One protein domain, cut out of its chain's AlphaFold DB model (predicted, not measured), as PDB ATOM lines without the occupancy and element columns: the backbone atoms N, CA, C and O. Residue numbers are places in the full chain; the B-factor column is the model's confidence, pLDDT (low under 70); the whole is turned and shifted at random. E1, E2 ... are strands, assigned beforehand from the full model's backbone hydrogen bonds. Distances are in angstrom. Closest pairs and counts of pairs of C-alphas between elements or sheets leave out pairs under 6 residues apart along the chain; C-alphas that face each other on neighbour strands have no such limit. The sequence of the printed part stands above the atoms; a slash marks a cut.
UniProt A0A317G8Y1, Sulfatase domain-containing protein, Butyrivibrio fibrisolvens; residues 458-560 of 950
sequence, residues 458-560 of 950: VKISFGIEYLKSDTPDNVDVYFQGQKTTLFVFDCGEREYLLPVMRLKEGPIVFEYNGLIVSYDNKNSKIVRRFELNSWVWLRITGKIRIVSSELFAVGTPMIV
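AT A GLANCE: This is residues 458 to 560 of the 950 residues of the protein "Sulfatase domain-containing protein" of Butyrivibrio fibrisolvens (UniProt A0A317G8Y1). Two long strands, E2 and E5, fold back and wrap into a small, partly closed barrel, with hairpin E3 and E4 along one edge and E1 at the other. The printed part has 103 residues, no named helix and five strands, E1 to E5, all strand by class. The antiparallel sheet, E1 E2 E5 E3 E4, is twisted; the whole is compact, radius of gyration of the C-alphas 13.8 A, spans 38 by 33 by 24 A.

HOW THE PARTS SIT: Look first at E2, residues 476 to 502, which bends by 141 degrees at 493; beside it E5, residues 535 to 555, bends by 153 degrees at 551, with N 489 and O 544 2.9 A apart. E3, residues 508 to 512, has N 511 2.8 A from O 545, and N 510 2.8 A from O 517 of E4, residues 515 to 519. E1, residues 465 to 469, forms a hairpin with E2; N 467 and O 479 are 2.9 A apart.

IN THESE COORDINATES: Find C-alpha 476 at (225.481, 239.543, 278.605); E2 ends 17.3 A away. E5 spans 8.8 A, ending at (225.696, 231.182, 264.366).

THE WHOLE: The printed part has no cut; E4 to E5 is a long link. Residues 458 to 467, 469 to 475 and 521 to 529 have pLDDT under 70.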
ATOM      1  N   VAL A 458     231.351 242.843 271.387       41.44
ATOM      2  CA  VAL A 458     232.602 242.231 271.850       41.44
ATOM      3  C   VAL A 458     233.263 241.642 270.611       41.44
ATOM      4  O   VAL A 458     232.686 240.809 269.918       41.44
ATOM      5  N   LYS A 459     234.428 242.177 270.255       42.72
ATOM      6  CA  LYS A 459     235.214 241.759 269.096       42.72
ATOM      7  C   LYS A 459     236.515 241.234 269.667       42.72
ATOM      8  O   LYS A 459     237.294 242.046 270.149       42.72
ATOM      9  N   ILE A 460     236.748 239.928 269.617       40.53
ATOM     10  CA  ILE A 460     237.987 239.385 270.170       40.53
ATOM     11  C   ILE A 460     238.749 238.638 269.078       40.53
ATOM     12  O   ILE A 460     238.161 237.980 268.222       40.53
ATOM     13  N   SER A 461     240.058 238.901 269.033       33.88
ATOM     14  CA  SER A 461     240.984 238.560 267.948       33.88
ATOM     15  C   SER A 461     241.074 237.056 267.672       33.88
ATOM     16  O   SER A 461     240.636 236.257 268.485       33.88
ATOM     17  N   PHE A 462     241.688 236.694 266.535       34.22
ATOM     18  CA  PHE A 462     241.755 235.353 265.903       34.22
ATOM     19  C   PHE A 462     240.650 235.004 264.899       34.22
ATOM     20  O   PHE A 462     240.521 233.852 264.501       34.22
ATOM     21  N   GLY A 463     239.900 235.993 264.405       41.69
ATOM     22  CA  GLY A 463     238.957 235.779 263.299       41.69
ATOM     23  C   GLY A 463     237.643 235.097 263.703       41.69
ATOM     24  O   GLY A 463     236.866 234.715 262.831       41.69
ATOM     25  N   ILE A 464     237.370 234.971 265.005       50.62
ATOM     26  CA  ILE A 464     236.119 234.430 265.539       50.62
ATOM     27  C   ILE A 464     235.254 235.590 266.044       50.62
ATOM     28  O   ILE A 464     235.562 236.225 267.049       50.62
ATOM     29  N   GLU A 465     234.159 235.885 265.342       58.81
ATOM     30  CA  GLU A 465     233.240 236.961 265.722       58.81
ATOM     31  C   GLU A 465     232.188 236.451 266.723       58.81
ATOM     32  O   GLU A 465     231.471 235.479 266.468       58.81
ATOM     33  N   TYR A 466     232.090 237.132 267.867       67.56
ATOM     34  CA  TYR A 466     231.034 236.935 268.855       67.56
ATOM     35  C   TYR A 466     230.041 238.095 268.803       67.56
ATOM     36  O   TYR A 466     230.408 239.261 268.660       67.56
ATOM     37  N   LEU A 467     228.752 237.782 268.895       65.69
ATOM     38  CA  LEU A 467     227.675 238.755 268.749       65.69
ATOM     39  C   LEU A 467     226.805 238.772 270.005       65.69
ATOM     40  O   LEU A 467     226.264 237.734 270.392       65.69
ATOM     41  N   LYS A 468     226.676 239.958 270.613       71.44
ATOM     42  CA  LYS A 468     225.866 240.201 271.814       71.44
ATOM     43  C   LYS A 468     224.372 240.128 271.479       71.44
ATOM     44  O   LYS A 468     223.939 240.710 270.484       71.44
ATOM     45  N   SER A 469     223.612 239.414 272.302       66.50
ATOM     46  CA  SER A 469     222.145 239.393 272.287       66.50
ATOM     47  C   SER A 469     221.594 240.496 273.189       66.50
ATOM     48  O   SER A 469     222.175 240.763 274.240       66.50
ATOM     49  N   ASP A 470     220.447 241.071 272.834       65.75
ATOM     50  CA  ASP A 470     219.665 241.881 273.771       65.75
ATOM     51  C   ASP A 470     218.945 240.915 274.730       65.75
ATOM     52  O   ASP A 470     218.128 240.095 274.304       65.75
ATOM     53  N   THR A 471     219.294 240.955 276.015       61.00
ATOM     54  CA  THR A 471     218.698 240.126 277.072       61.00
ATOM     55  C   THR A 471     218.015 241.016 278.118       61.00
ATOM     56  O   THR A 471     218.487 242.122 278.382       61.00
ATOM     57  N   PRO A 472     216.885 240.586 278.716       48.09
ATOM     58  CA  PRO A 472     216.188 241.369 279.745       48.09
ATOM     59  C   PRO A 472     216.946 241.501 281.080       48.09
ATOM     60  O   PRO A 472     216.552 242.313 281.916       48.09
ATOM     61  N   ASP A 473     218.006 240.716 281.278       54.81
ATOM     62  CA  ASP A 473     218.691 240.522 282.557       54.81
ATOM     63  C   ASP A 473     220.135 241.050 282.526       54.81
ATOM     64  O   ASP A 473     220.721 241.225 281.462       54.81
ATOM     65  N   ASN A 474     220.743 241.255 283.703       62.03
ATOM     66  CA  ASN A 474     222.146 241.684 283.876       62.03
ATOM     67  C   ASN A 474     223.183 240.608 283.452       62.03
ATOM     68  O   ASN A 474     224.237 240.496 284.079       62.03
ATOM     69  N   VAL A 475     222.870 239.777 282.457       67.88
ATOM     70  CA  VAL A 475     223.743 238.747 281.882       67.88
ATOM     71  C   VAL A 475     223.892 239.041 280.399       67.88
ATOM     72  O   VAL A 475     222.928 238.965 279.633       67.88
ATOM     73  N   ASP A 476     225.118 239.337 279.994       72.38
ATOM     74  CA  ASP A 476     225.481 239.543 278.605       72.38
ATOM     75  C   ASP A 476     225.674 238.190 277.926       72.38
ATOM     76  O   ASP A 476     226.494 237.366 278.332       72.38
ATOM     77  N   VAL A 477     224.908 237.946 276.868       74.00
ATOM     78  CA  VAL A 477     224.986 236.694 276.120       74.00
ATOM     79  C   VAL A 477     225.664 236.934 274.786       74.00
ATOM     80  O   VAL A 477     225.162 237.707 273.967       74.00
ATOM     81  N   TYR A 478     226.743 236.202 274.523       76.69
ATOM     82  CA  TYR A 478     227.451 236.246 273.249       76.69
ATOM     83  C   TYR A 478     227.363 234.922 272.519       76.69
ATOM     84  O   TYR A 478     227.459 233.855 273.119       76.69
ATOM     85  N   PHE A 479     227.233 234.999 271.202       76.62
ATOM     86  CA  PHE A 479     227.185 233.837 270.328       76.62
ATOM     87  C   PHE A 479     228.228 233.931 269.238       76.62
ATOM     88  O   PHE A 479     228.362 234.971 268.593       76.62
ATOM     89  N   GLN A 480     228.908 232.818 269.002       77.62
ATOM     90  CA  GLN A 480     229.824 232.691 267.888       77.62
ATOM     91  C   GLN A 480     229.039 232.642 266.578       77.62
ATOM     92  O   GLN A 480     228.170 231.782 266.394       77.62
ATOM     93  N   GLY A 481     229.355 233.535 265.647       77.81
ATOM     94  CA  GLY A 481     228.665 233.585 264.368       77.81
ATOM     95  C   GLY A 481     229.271 234.573 263.390       77.81
ATOM     96  O   GLY A 481     230.284 235.202 263.659       77.81
ATOM     97  N   GLN A 482     228.627 234.710 262.237       79.19
ATOM     98  CA  GLN A 482     229.029 235.635 261.183       79.19
ATOM     99  C   GLN A 482     227.876 236.555 260.795       79.19
ATOM    100  O   GLN A 482     226.710 236.145 260.776       79.19
ATOM    101  N   LYS A 483     228.204 237.797 260.433       83.19
ATOM    102  CA  LYS A 483     227.257 238.733 259.815       83.19
ATOM    103  C   LYS A 483     227.242 238.552 258.300       83.19
ATOM    104  O   LYS A 483     228.283 238.609 257.656       83.19
ATOM    105  N   THR A 484     226.062 238.390 257.710       84.81
ATOM    106  CA  THR A 484     225.906 238.212 256.261       84.81
ATOM    107  C   THR A 484     224.564 238.747 255.752       84.81
ATOM    108  O   THR A 484     223.657 239.038 256.526       84.81
ATOM    109  N   THR A 485     224.441 238.903 254.435       89.06
ATOM    110  CA  THR A 485     223.173 239.128 253.711       89.06
ATOM    111  C   THR A 485     222.692 237.874 252.973       89.06
ATOM    112  O   THR A 485     221.557 237.828 252.491       89.06
ATOM    113  N   LEU A 486     223.533 236.837 252.909       89.94
ATOM    114  CA  LEU A 486     223.240 235.544 252.303       89.94
ATOM    115  C   LEU A 486     223.902 234.428 253.114       89.94
ATOM    116  O   LEU A 486     225.114 234.436 253.328       89.94
ATOM    117  N   PHE A 487     223.120 233.429 253.500       92.81
ATOM    118  CA  PHE A 487     223.627 232.204 254.107       92.81
ATOM    119  C   PHE A 487     223.063 230.998 253.367       92.81
ATOM    120  O   PHE A 487     221.869 230.957 253.082       92.81
ATOM    121  N   VAL A 488     223.913 230.028 253.044       91.50
ATOM    122  CA  VAL A 488     223.504 228.764 252.427       91.50
ATOM    123  C   VAL A 488     224.167 227.640 253.200       91.50
ATOM    124  O   VAL A 488     225.379 227.660 253.391       91.50
ATOM    125  N   PHE A 489     223.372 226.667 253.625       91.19
ATOM    126  CA  PHE A 489     223.855 225.497 254.340       91.19
ATOM    127  C   PHE A 489     223.082 224.268 253.881       91.19
ATOM    128  O   PHE A 489     221.864 224.321 253.715       91.19
ATOM    129  N   ASP A 490     223.803 223.181 253.636       90.19
ATOM    130  CA  ASP A 490     223.238 221.897 253.244       90.19
ATOM    131  C   ASP A 490     223.747 220.843 254.220       90.19
ATOM    132  O   ASP A 490     224.945 220.563 254.274       90.19
ATOM    133  N   CYS A 491     222.838 220.324 255.041       83.06
ATOM    134  CA  CYS A 491     223.144 219.327 256.061       83.06
ATOM    135  C   CYS A 491     222.804 217.892 255.641       83.06
ATOM    136  O   CYS A 491     222.957 216.970 256.445       83.06
ATOM    137  N   GLY A 492     222.373 217.676 254.391       85.88
ATOM    138  CA  GLY A 492     221.930 216.360 253.934       85.88
ATOM    139  C   GLY A 492     220.797 215.817 254.810       85.88
ATOM    140  O   GLY A 492     219.841 216.526 255.106       85.88
ATOM    141  N   GLU A 493     220.895 214.563 255.243       83.88
ATOM    142  CA  GLU A 493     219.863 213.922 256.076       83.88
ATOM    143  C   GLU A 493     220.016 214.204 257.579       83.88
ATOM    144  O   GLU A 493     219.111 213.900 258.354       83.88
ATOM    145  N   ARG A 494     221.143 214.789 258.005       82.50
ATOM    146  CA  ARG A 494     221.385 215.087 259.419       82.50
ATOM    147  C   ARG A 494     220.626 216.327 259.852       82.50
ATOM    148  O   ARG A 494     220.484 217.293 259.103       82.50
ATOM    149  N   GLU A 495     220.193 216.307 261.101       85.12
ATOM    150  CA  GLU A 495     219.464 217.409 261.698       85.12
ATOM    151  C   GLU A 495     220.389 218.364 262.454       85.12
ATOM    152  O   GLU A 495     221.320 217.948 263.144       85.12
ATOM    153  N   TYR A 496     220.123 219.661 262.320       85.00
ATOM    154  CA  TYR A 496     220.897 220.728 262.937       85.00
ATOM    155  C   TYR A 496     219.996 221.769 263.606       85.00
ATOM    156  O   TYR A 496     218.886 222.046 263.156       85.00
ATOM    157  N   LEU A 497     220.505 222.406 264.655       83.31
ATOM    158  CA  LEU A 497     220.028 223.682 265.170       83.31
ATOM    159  C   LEU A 497     220.869 224.798 264.556       83.31
ATOM    160  O   LEU A 497     222.086 224.842 264.726       83.31
ATOM    161  N   LEU A 498     220.210 225.713 263.855       86.81
ATOM    162  CA  LEU A 498     220.807 226.896 263.257       86.81
ATOM    163  C   LEU A 498     220.365 228.147 264.036       86.81
ATOM    164  O   LEU A 498     219.194 228.533 263.938       86.81
ATOM    165  N   PRO A 499     221.269 228.792 264.791       86.25
ATOM    166  CA  PRO A 499     221.006 230.093 265.392       86.25
ATOM    167  C   PRO A 499     221.000 231.183 264.312       86.25
ATOM    168  O   PRO A 499     221.955 231.320 263.548       86.25
ATOM    169  N   VAL A 500     219.944 231.994 264.266       87.50
ATOM    170  CA  VAL A 500     219.812 233.146 263.362       87.50
ATOM    171  C   VAL A 500     219.337 234.357 264.153       87.50
ATOM    172  O   VAL A 500     218.375 234.264 264.909       87.50
ATOM    173  N   MET A 501     219.974 235.507 263.957       86.06
ATOM    174  CA  MET A 501     219.618 236.752 264.632       86.06
ATOM    175  C   MET A 501     219.475 237.892 263.629       86.06
ATOM    176  O   MET A 501     220.308 238.097 262.746       86.06
ATOM    177  N   ARG A 502     218.409 238.674 263.776       83.88
ATOM    178  CA  ARG A 502     218.159 239.850 262.943       83.88
ATOM    179  C   ARG A 502     218.805 241.076 263.585       83.88
ATOM    180  O   ARG A 502     218.534 241.370 264.738       83.88
ATOM    181  N   LEU A 503     219.625 241.809 262.832       81.00
ATOM    182  CA  LEU A 503     220.355 242.976 263.357       81.00
ATOM    183  C   LEU A 503     219.662 244.312 263.060       81.00
ATOM    184  O   LEU A 503     219.945 245.321 263.696       81.00
ATOM    185  N   LYS A 504     218.785 244.346 262.053       80.69
ATOM    186  CA  LYS A 504     218.110 245.561 261.584       80.69
ATOM    187  C   LYS A 504     216.703 245.278 261.108       80.69
ATOM    188  O   LYS A 504     216.365 244.137 260.802       80.69
ATOM    189  N   GLU A 505     215.879 246.316 261.024       79.25
ATOM    190  CA  GLU A 505     214.565 246.191 260.408       79.25
ATOM    191  C   GLU A 505     214.642 245.985 258.899       79.25
ATOM    192  O   GLU A 505     215.346 246.703 258.201       79.25
ATOM    193  N   GLY A 506     213.909 244.988 258.406       76.81
ATOM    194  CA  GLY A 506     213.887 244.623 256.997       76.81
ATOM    195  C   GLY A 506     213.357 243.202 256.793       76.81
ATOM    196  O   GLY A 506     213.286 242.431 257.758       76.81
ATOM    197  N   PRO A 507     212.947 242.859 255.560       80.50
ATOM    198  CA  PRO A 507     212.500 241.517 255.237       80.50
ATOM    199  C   PRO A 507     213.675 240.532 255.233       80.50
ATOM    200  O   PRO A 507     214.713 240.801 254.629       80.50
ATOM    201  N   ILE A 508     213.483 239.370 255.858       86.38
ATOM    202  CA  ILE A 508     214.399 238.223 255.770       86.38
ATOM    203  C   ILE A 508     213.647 237.027 255.186       86.38
ATOM    204  O   ILE A 508     212.544 236.699 255.624       86.38
ATOM    205  N   VAL A 509     214.223 236.405 254.158       88.00
ATOM    206  CA  VAL A 509     213.614 235.313 253.393       88.00
ATOM    207  C   VAL A 509     214.363 234.019 253.668       88.00
ATOM    208  O   VAL A 509     215.579 233.955 253.504       88.00
ATOM    209  N   PHE A 510     213.625 232.983 254.051       89.88
ATOM    210  CA  PHE A 510     214.107 231.626 254.264       89.88
ATOM    211  C   PHE A 510     213.585 230.731 253.141       89.88
ATOM    212  O   PHE A 510     212.378 230.564 252.984       89.88
ATOM    213  N   GLU A 511     214.492 230.144 252.375       90.44
ATOM    214  CA  GLU A 511     214.237 229.093 251.395       90.44
ATOM    215  C   GLU A 511     214.697 227.766 252.015       90.44
ATOM    216  O   GLU A 511     215.894 227.524 252.158       90.44
ATOM    217  N   TYR A 512     213.760 226.917 252.425       88.44
ATOM    218  CA  TYR A 512     214.042 225.669 253.137       88.44
ATOM    219  C   TYR A 512     213.233 224.520 252.539       88.44
ATOM    220  O   TYR A 512     212.005 224.552 252.573       88.44
ATOM    221  N   ASN A 513     213.903 223.518 251.960       83.50
ATOM    222  CA  ASN A 513     213.266 222.347 251.329       83.50
ATOM    223  C   ASN A 513     212.082 222.692 250.391       83.50
ATOM    224  O   ASN A 513     211.044 222.037 250.399       83.50
ATOM    225  N   GLY A 514     212.230 223.752 249.587       78.75
ATOM    226  CA  GLY A 514     211.208 224.226 248.643       78.75
ATOM    227  C   GLY A 514     210.130 225.136 249.247       78.75
ATOM    228  O   GLY A 514     209.369 225.748 248.499       78.75
ATOM    229  N   LEU A 515     210.084 225.286 250.573       82.88
ATOM    230  CA  LEU A 515     209.257 226.281 251.251       82.88
ATOM    231  C   LEU A 515     209.975 227.634 251.260       82.88
ATOM    232  O   LEU A 515     211.133 227.723 251.663       82.88
ATOM    233  N   ILE A 516     209.271 228.693 250.859       84.50
ATOM    234  CA  ILE A 516     209.764 230.071 250.937       84.50
ATOM    235  C   ILE A 516     208.956 230.812 252.001       84.50
ATOM    236  O   ILE A 516     207.747 230.997 251.858       84.50
ATOM    237  N   VAL A 517     209.628 231.246 253.064       80.75
ATOM    238  CA  VAL A 517     209.042 232.024 254.159       80.75
ATOM    239  C   VAL A 517     209.709 233.390 254.193       80.75
ATOM    240  O   VAL A 517     210.911 233.485 254.411       80.75
ATOM    241  N   SER A 518     208.935 234.458 254.005       77.25
ATOM    242  CA  SER A 518     209.410 235.830 254.201       77.25
ATOM    243  C   SER A 518     208.900 236.365 255.533       77.25
ATOM    244  O   SER A 518     207.700 236.310 255.808       77.25
ATOM    245  N   TYR A 519     209.806 236.878 256.360       74.31
ATOM    246  CA  TYR A 519     209.466 237.578 257.591       74.31
ATOM    247  C   TYR A 519     209.589 239.087 257.378       74.31
ATOM    248  O   TYR A 519     210.689 239.612 257.229       74.31
ATOM    249  N   ASP A 520     208.447 239.770 257.409       70.25
ATOM    250  CA  ASP A 520     208.296 241.228 257.449       70.25
ATOM    251  C   ASP A 520     207.501 241.572 258.723       70.25
ATOM    252  O   ASP A 520     206.508 240.904 259.033       70.25
ATOM    253  N   ASN A 521     207.918 242.622 259.445       58.62
ATOM    254  CA  ASN A 521     207.231 243.188 260.617       58.62
ATOM    255  C   ASN A 521     205.717 243.420 260.395       58.62
ATOM    256  O   ASN A 521     204.973 243.537 261.366       58.62
ATOM    257  N   LYS A 522     205.250 243.509 259.144       56.44
ATOM    258  CA  LYS A 522     203.868 243.859 258.793       56.44
ATOM    259  C   LYS A 522     202.895 242.684 258.627       56.44
ATOM    260  O   LYS A 522     201.700 242.951 258.610       56.44
ATOM    261  N   ASN A 523     203.340 241.424 258.492       51.00
ATOM    262  CA  ASN A 523     202.445 240.336 258.028       51.00
ATOM    263  C   ASN A 523     202.669 238.919 258.610       51.00
ATOM    264  O   ASN A 523     202.128 237.946 258.080       51.00
ATOM    265  N   SER A 524     203.423 238.732 259.693       49.69
ATOM    266  CA  SER A 524     203.748 237.379 260.168       49.69
ATOM    267  C   SER A 524     202.667 236.764 261.081       49.69
ATOM    268  O   SER A 524     202.591 237.025 262.276       49.69
ATOM    269  N   LYS A 525     201.873 235.829 260.532       46.59
ATOM    270  CA  LYS A 525     201.091 234.822 261.294       46.59
ATOM    271  C   LYS A 525     201.971 233.721 261.933       46.59
ATOM    272  O   LYS A 525     201.453 232.696 262.367       46.59
ATOM    273  N   ILE A 526     203.294 233.898 261.972       51.56
ATOM    274  CA  ILE A 526     204.252 232.932 262.528       51.56
ATOM    275  C   ILE A 526     204.572 233.331 263.974       51.56
ATOM    276  O   ILE A 526     204.976 234.454 264.250       51.56
ATOM    277  N   VAL A 527     204.367 232.389 264.896       45.41
ATOM    278  CA  VAL A 527     204.233 232.572 266.358       45.41
ATOM    279  C   VAL A 527     205.571 232.784 267.104       45.41
ATOM    280  O   VAL A 527     205.620 232.730 268.327       45.41
ATOM    281  N   ARG A 528     206.679 233.100 266.421       53.31
ATOM    282  CA  ARG A 528     207.901 233.593 267.085       53.31
ATOM    283  C   ARG A 528     208.366 234.878 266.418       53.31
ATOM    284  O   ARG A 528     208.717 234.875 265.240       53.31
ATOM    285  N   ARG A 529     208.329 235.981 267.170       57.59
ATOM    286  CA  ARG A 529     208.864 237.272 266.732       57.59
ATOM    287  C   ARG A 529     210.374 237.107 266.542       57.59
ATOM    288  O   ARG A 529     211.074 236.788 267.496       57.59
ATOM    289  N   PHE A 530     210.868 237.304 265.319       72.94
ATOM    290  CA  PHE A 530     212.282 237.611 265.089       72.94
ATOM    291  C   PHE A 530     212.504 239.039 265.587       72.94
ATOM    292  O   PHE A 530     212.431 240.000 264.815       72.94
ATOM    293  N   GLU A 531     212.646 239.176 266.901       75.94
ATOM    294  CA  GLU A 531     212.997 240.441 267.534       75.94
ATOM    295  C   GLU A 531     214.427 240.821 267.141       75.94
ATOM    296  O   GLU A 531     215.257 239.966 266.808       75.94
ATOM    297  N   LEU A 532     214.693 242.127 267.092       78.19
ATOM    298  CA  LEU A 532     216.039 242.603 266.805       78.19
ATOM    299  C   LEU A 532     216.988 242.121 267.902       78.19
ATOM    300  O   LEU A 532     216.603 242.035 269.064       78.19
ATOM    301  N   ASN A 533     218.212 241.789 267.501       76.31
ATOM    302  CA  ASN A 533     219.294 241.352 268.380       76.31
ATOM    303  C   ASN A 533     218.933 240.156 269.283       76.31
ATOM    304  O   ASN A 533     219.525 239.981 270.343       76.31
ATOM    305  N   SER A 534     217.970 239.329 268.868       79.00
ATOM    306  CA  SER A 534     217.582 238.104 269.568       79.00
ATOM    307  C   SER A 534     217.852 236.878 268.702       79.00
ATOM    308  O   SER A 534     217.482 236.833 267.524       79.00
ATOM    309  N   TRP A 535     218.485 235.864 269.290       80.12
ATOM    310  CA  TRP A 535     218.778 234.608 268.606       80.12
ATOM    311  C   TRP A 535     217.545 233.711 268.515       80.12
ATOM    312  O   TRP A 535     216.973 233.287 269.520       80.12
ATOM    313  N   VAL A 536     217.167 233.373 267.286       82.62
ATOM    314  CA  VAL A 536     216.134 232.389 266.973       82.62
ATOM    315  C   VAL A 536     216.794 231.095 266.526       82.62
ATOM    316  O   VAL A 536     217.659 231.084 265.655       82.62
ATOM    317  N   TRP A 537     216.347 229.990 267.111       81.50
ATOM    318  CA  TRP A 537     216.857 228.656 266.824       81.50
ATOM    319  C   TRP A 537     215.964 227.950 265.814       81.50
ATOM    320  O   TRP A 537     214.787 227.696 266.088       81.50
ATOM    321  N   LEU A 538     216.526 227.636 264.651       84.94
ATOM    322  CA  LEU A 538     215.850 226.898 263.591       84.94
ATOM    323  C   LEU A 538     216.330 225.452 263.598       84.94
ATOM    324  O   LEU A 538     217.518 225.199 263.450       84.94
ATOM    325  N   ARG A 539     215.409 224.502 263.743       86.38
ATOM    326  CA  ARG A 539     215.707 223.080 263.554       86.38
ATOM    327  C   ARG A 539     215.599 222.762 262.060       86.38
ATOM    328  O   ARG A 539     214.548 223.020 261.471       86.38
ATOM    329  N   ILE A 540     216.683 222.296 261.444       87.25
ATOM    330  CA  ILE A 540     216.819 222.137 259.989       87.25
ATOM    331  C   ILE A 540     217.388 220.763 259.611       87.25
ATOM    332  O   ILE A 540     218.220 220.211 260.318       87.25
ATOM    333  N   THR A 541     216.959 220.257 258.459       89.75
ATOM    334  CA  THR A 541     217.447 219.063 257.748       89.75
ATOM    335  C   THR A 541     217.482 219.384 256.254       89.75
ATOM    336  O   THR A 541     216.558 220.031 255.752       89.75
ATOM    337  N   GLY A 542     218.479 218.921 255.511       88.25
ATOM    338  CA  GLY A 542     218.633 219.236 254.090       88.25
ATOM    339  C   GLY A 542     219.175 220.644 253.848       88.25
ATOM    340  O   GLY A 542     220.050 221.129 254.570       88.25
ATOM    341  N   LYS A 543     218.670 221.319 252.813       91.38
ATOM    342  CA  LYS A 543     219.228 222.593 252.350       91.38
ATOM    343  C   LYS A 543     218.400 223.785 252.812       91.38
ATOM    344  O   LYS A 543     217.194 223.861 252.564       91.38
ATOM    345  N   ILE A 544     219.080 224.763 253.404       92.62
ATOM    346  CA  ILE A 544     218.537 226.078 253.740       92.62
ATOM    347  C   ILE A 544     219.319 227.187 253.031       92.62
ATOM    348  O   ILE A 544     220.549 227.163 252.950       92.62
ATOM    349  N   ARG A 545     218.595 228.187 252.534       94.38
ATOM    350  CA  ARG A 545     219.137 229.449 252.031       94.38
ATOM    351  C   ARG A 545     218.402 230.614 252.688       94.38
ATOM    352  O   ARG A 545     217.182 230.680 252.651       94.38
ATOM    353  N   ILE A 546     219.146 231.530 253.294       91.75
ATOM    354  CA  ILE A 546     218.622 232.711 253.986       91.75
ATOM    355  C   ILE A 546     219.122 233.950 253.250       91.75
ATOM    356  O   ILE A 546     220.324 234.080 253.025       91.75
ATOM    357  N   VAL A 547     218.214 234.844 252.866       90.62
ATOM    358  CA  VAL A 547     218.514 236.048 252.079       90.62
ATOM    359  C   VAL A 547     217.873 237.267 252.725       90.62
ATOM    360  O   VAL A 547     216.708 237.230 253.118       90.62
ATOM    361  N   SER A 548     218.613 238.367 252.804       87.00
ATOM    362  CA  SER A 548     218.116 239.645 253.315       87.00
ATOM    363  C   SER A 548     218.812 240.804 252.606       87.00
ATOM    364  O   SER A 548     219.978 240.699 252.225       87.00
ATOM    365  N   SER A 549     218.110 241.927 252.435       84.69
ATOM    366  CA  SER A 549     218.730 243.178 251.975       84.69
ATOM    367  C   SER A 549     219.580 243.840 253.064       84.69
ATOM    368  O   SER A 549     220.506 244.583 252.755       84.69
ATOM    369  N   GLU A 550     219.275 243.558 254.331       85.81
ATOM    370  CA  GLU A 550     220.033 244.011 255.497       85.81
ATOM    371  C   GLU A 550     220.902 242.889 256.073       85.81
ATOM    372  O   GLU A 550     220.598 241.705 255.914       85.81
ATOM    373  N   LEU A 551     221.959 243.260 256.800       83.06
ATOM    374  CA  LEU A 551     222.780 242.294 257.527       83.06
ATOM    375  C   LEU A 551     221.950 241.561 258.589       83.06
ATOM    376  O   LEU A 551     221.255 242.179 259.398       83.06
ATOM    377  N   PHE A 552     222.095 240.244 258.624       85.38
ATOM    378  CA  PHE A 552     221.679 239.378 259.719       85.38
ATOM    379  C   PHE A 552     222.882 238.576 260.212       85.38
ATOM    380  O   PHE A 552     223.937 238.552 259.579       85.38
ATOM    381  N   ALA A 553     222.731 237.952 261.367       86.00
ATOM    382  CA  ALA A 553     223.735 237.108 261.979       86.00
ATOM    383  C   ALA A 553     223.315 235.641 261.906       86.00
ATOM    384  O   ALA A 553     222.145 235.310 262.107       86.00
ATOM    385  N   VAL A 554     224.279 234.767 261.637       86.75
ATOM    386  CA  VAL A 554     224.100 233.312 261.653       86.75
ATOM    387  C   VAL A 554     225.181 232.706 262.525       86.75
ATOM    388  O   VAL A 554     226.361 232.981 262.313       86.75
ATOM    389  N   GLY A 555     224.775 231.914 263.510       82.38
ATOM    390  CA  GLY A 555     225.696 231.182 264.366       82.38
ATOM    391  C   GLY A 555     226.160 229.877 263.725       82.38
ATOM    392  O   GLY A 555     225.655 229.462 262.680       82.38
ATOM    393  N   THR A 556     227.121 229.211 264.357       80.56
ATOM    394  CA  THR A 556     227.582 227.888 263.908       80.56
ATOM    395  C   THR A 556     226.412 226.888 263.927       80.56
ATOM    396  O   THR A 556     225.787 226.737 264.978       80.56
ATOM    397  N   PRO A 557     226.104 226.188 262.815       82.44
ATOM    398  CA  PRO A 557     225.123 225.105 262.816       82.44
ATOM    399  C   PRO A 557     225.550 223.988 263.773       82.44
ATOM    400  O   PRO A 557     226.693 223.537 263.735       82.44
ATOM    401  N   MET A 558     224.626 223.509 264.601       77.75
ATOM    402  CA  MET A 558     224.918 222.548 265.670       77.75
ATOM    403  C   MET A 558     224.164 221.257 265.416       77.75
ATOM    404  O   MET A 558     222.970 221.307 265.149       77.75
ATOM    405  N   ILE A 559     224.830 220.112 265.500       76.25
ATOM    406  CA  ILE A 559     224.192 218.818 265.246       76.25
ATOM    407  C   ILE A 559     223.137 218.557 266.327       76.25
ATOM    408  O   ILE A 559     223.439 218.605 267.520       76.25
ATOM    409  N   VAL A 560     221.905 218.262 265.913       73.94
ATOM    410  CA  VAL A 560     220.917 217.641 266.796       73.94
ATOM    411  C   VAL A 560     221.233 216.162 266.813       73.94
ATOM    412  O   VAL A 560     221.299 215.511 265.775       73.94
TER     413      VAL A 560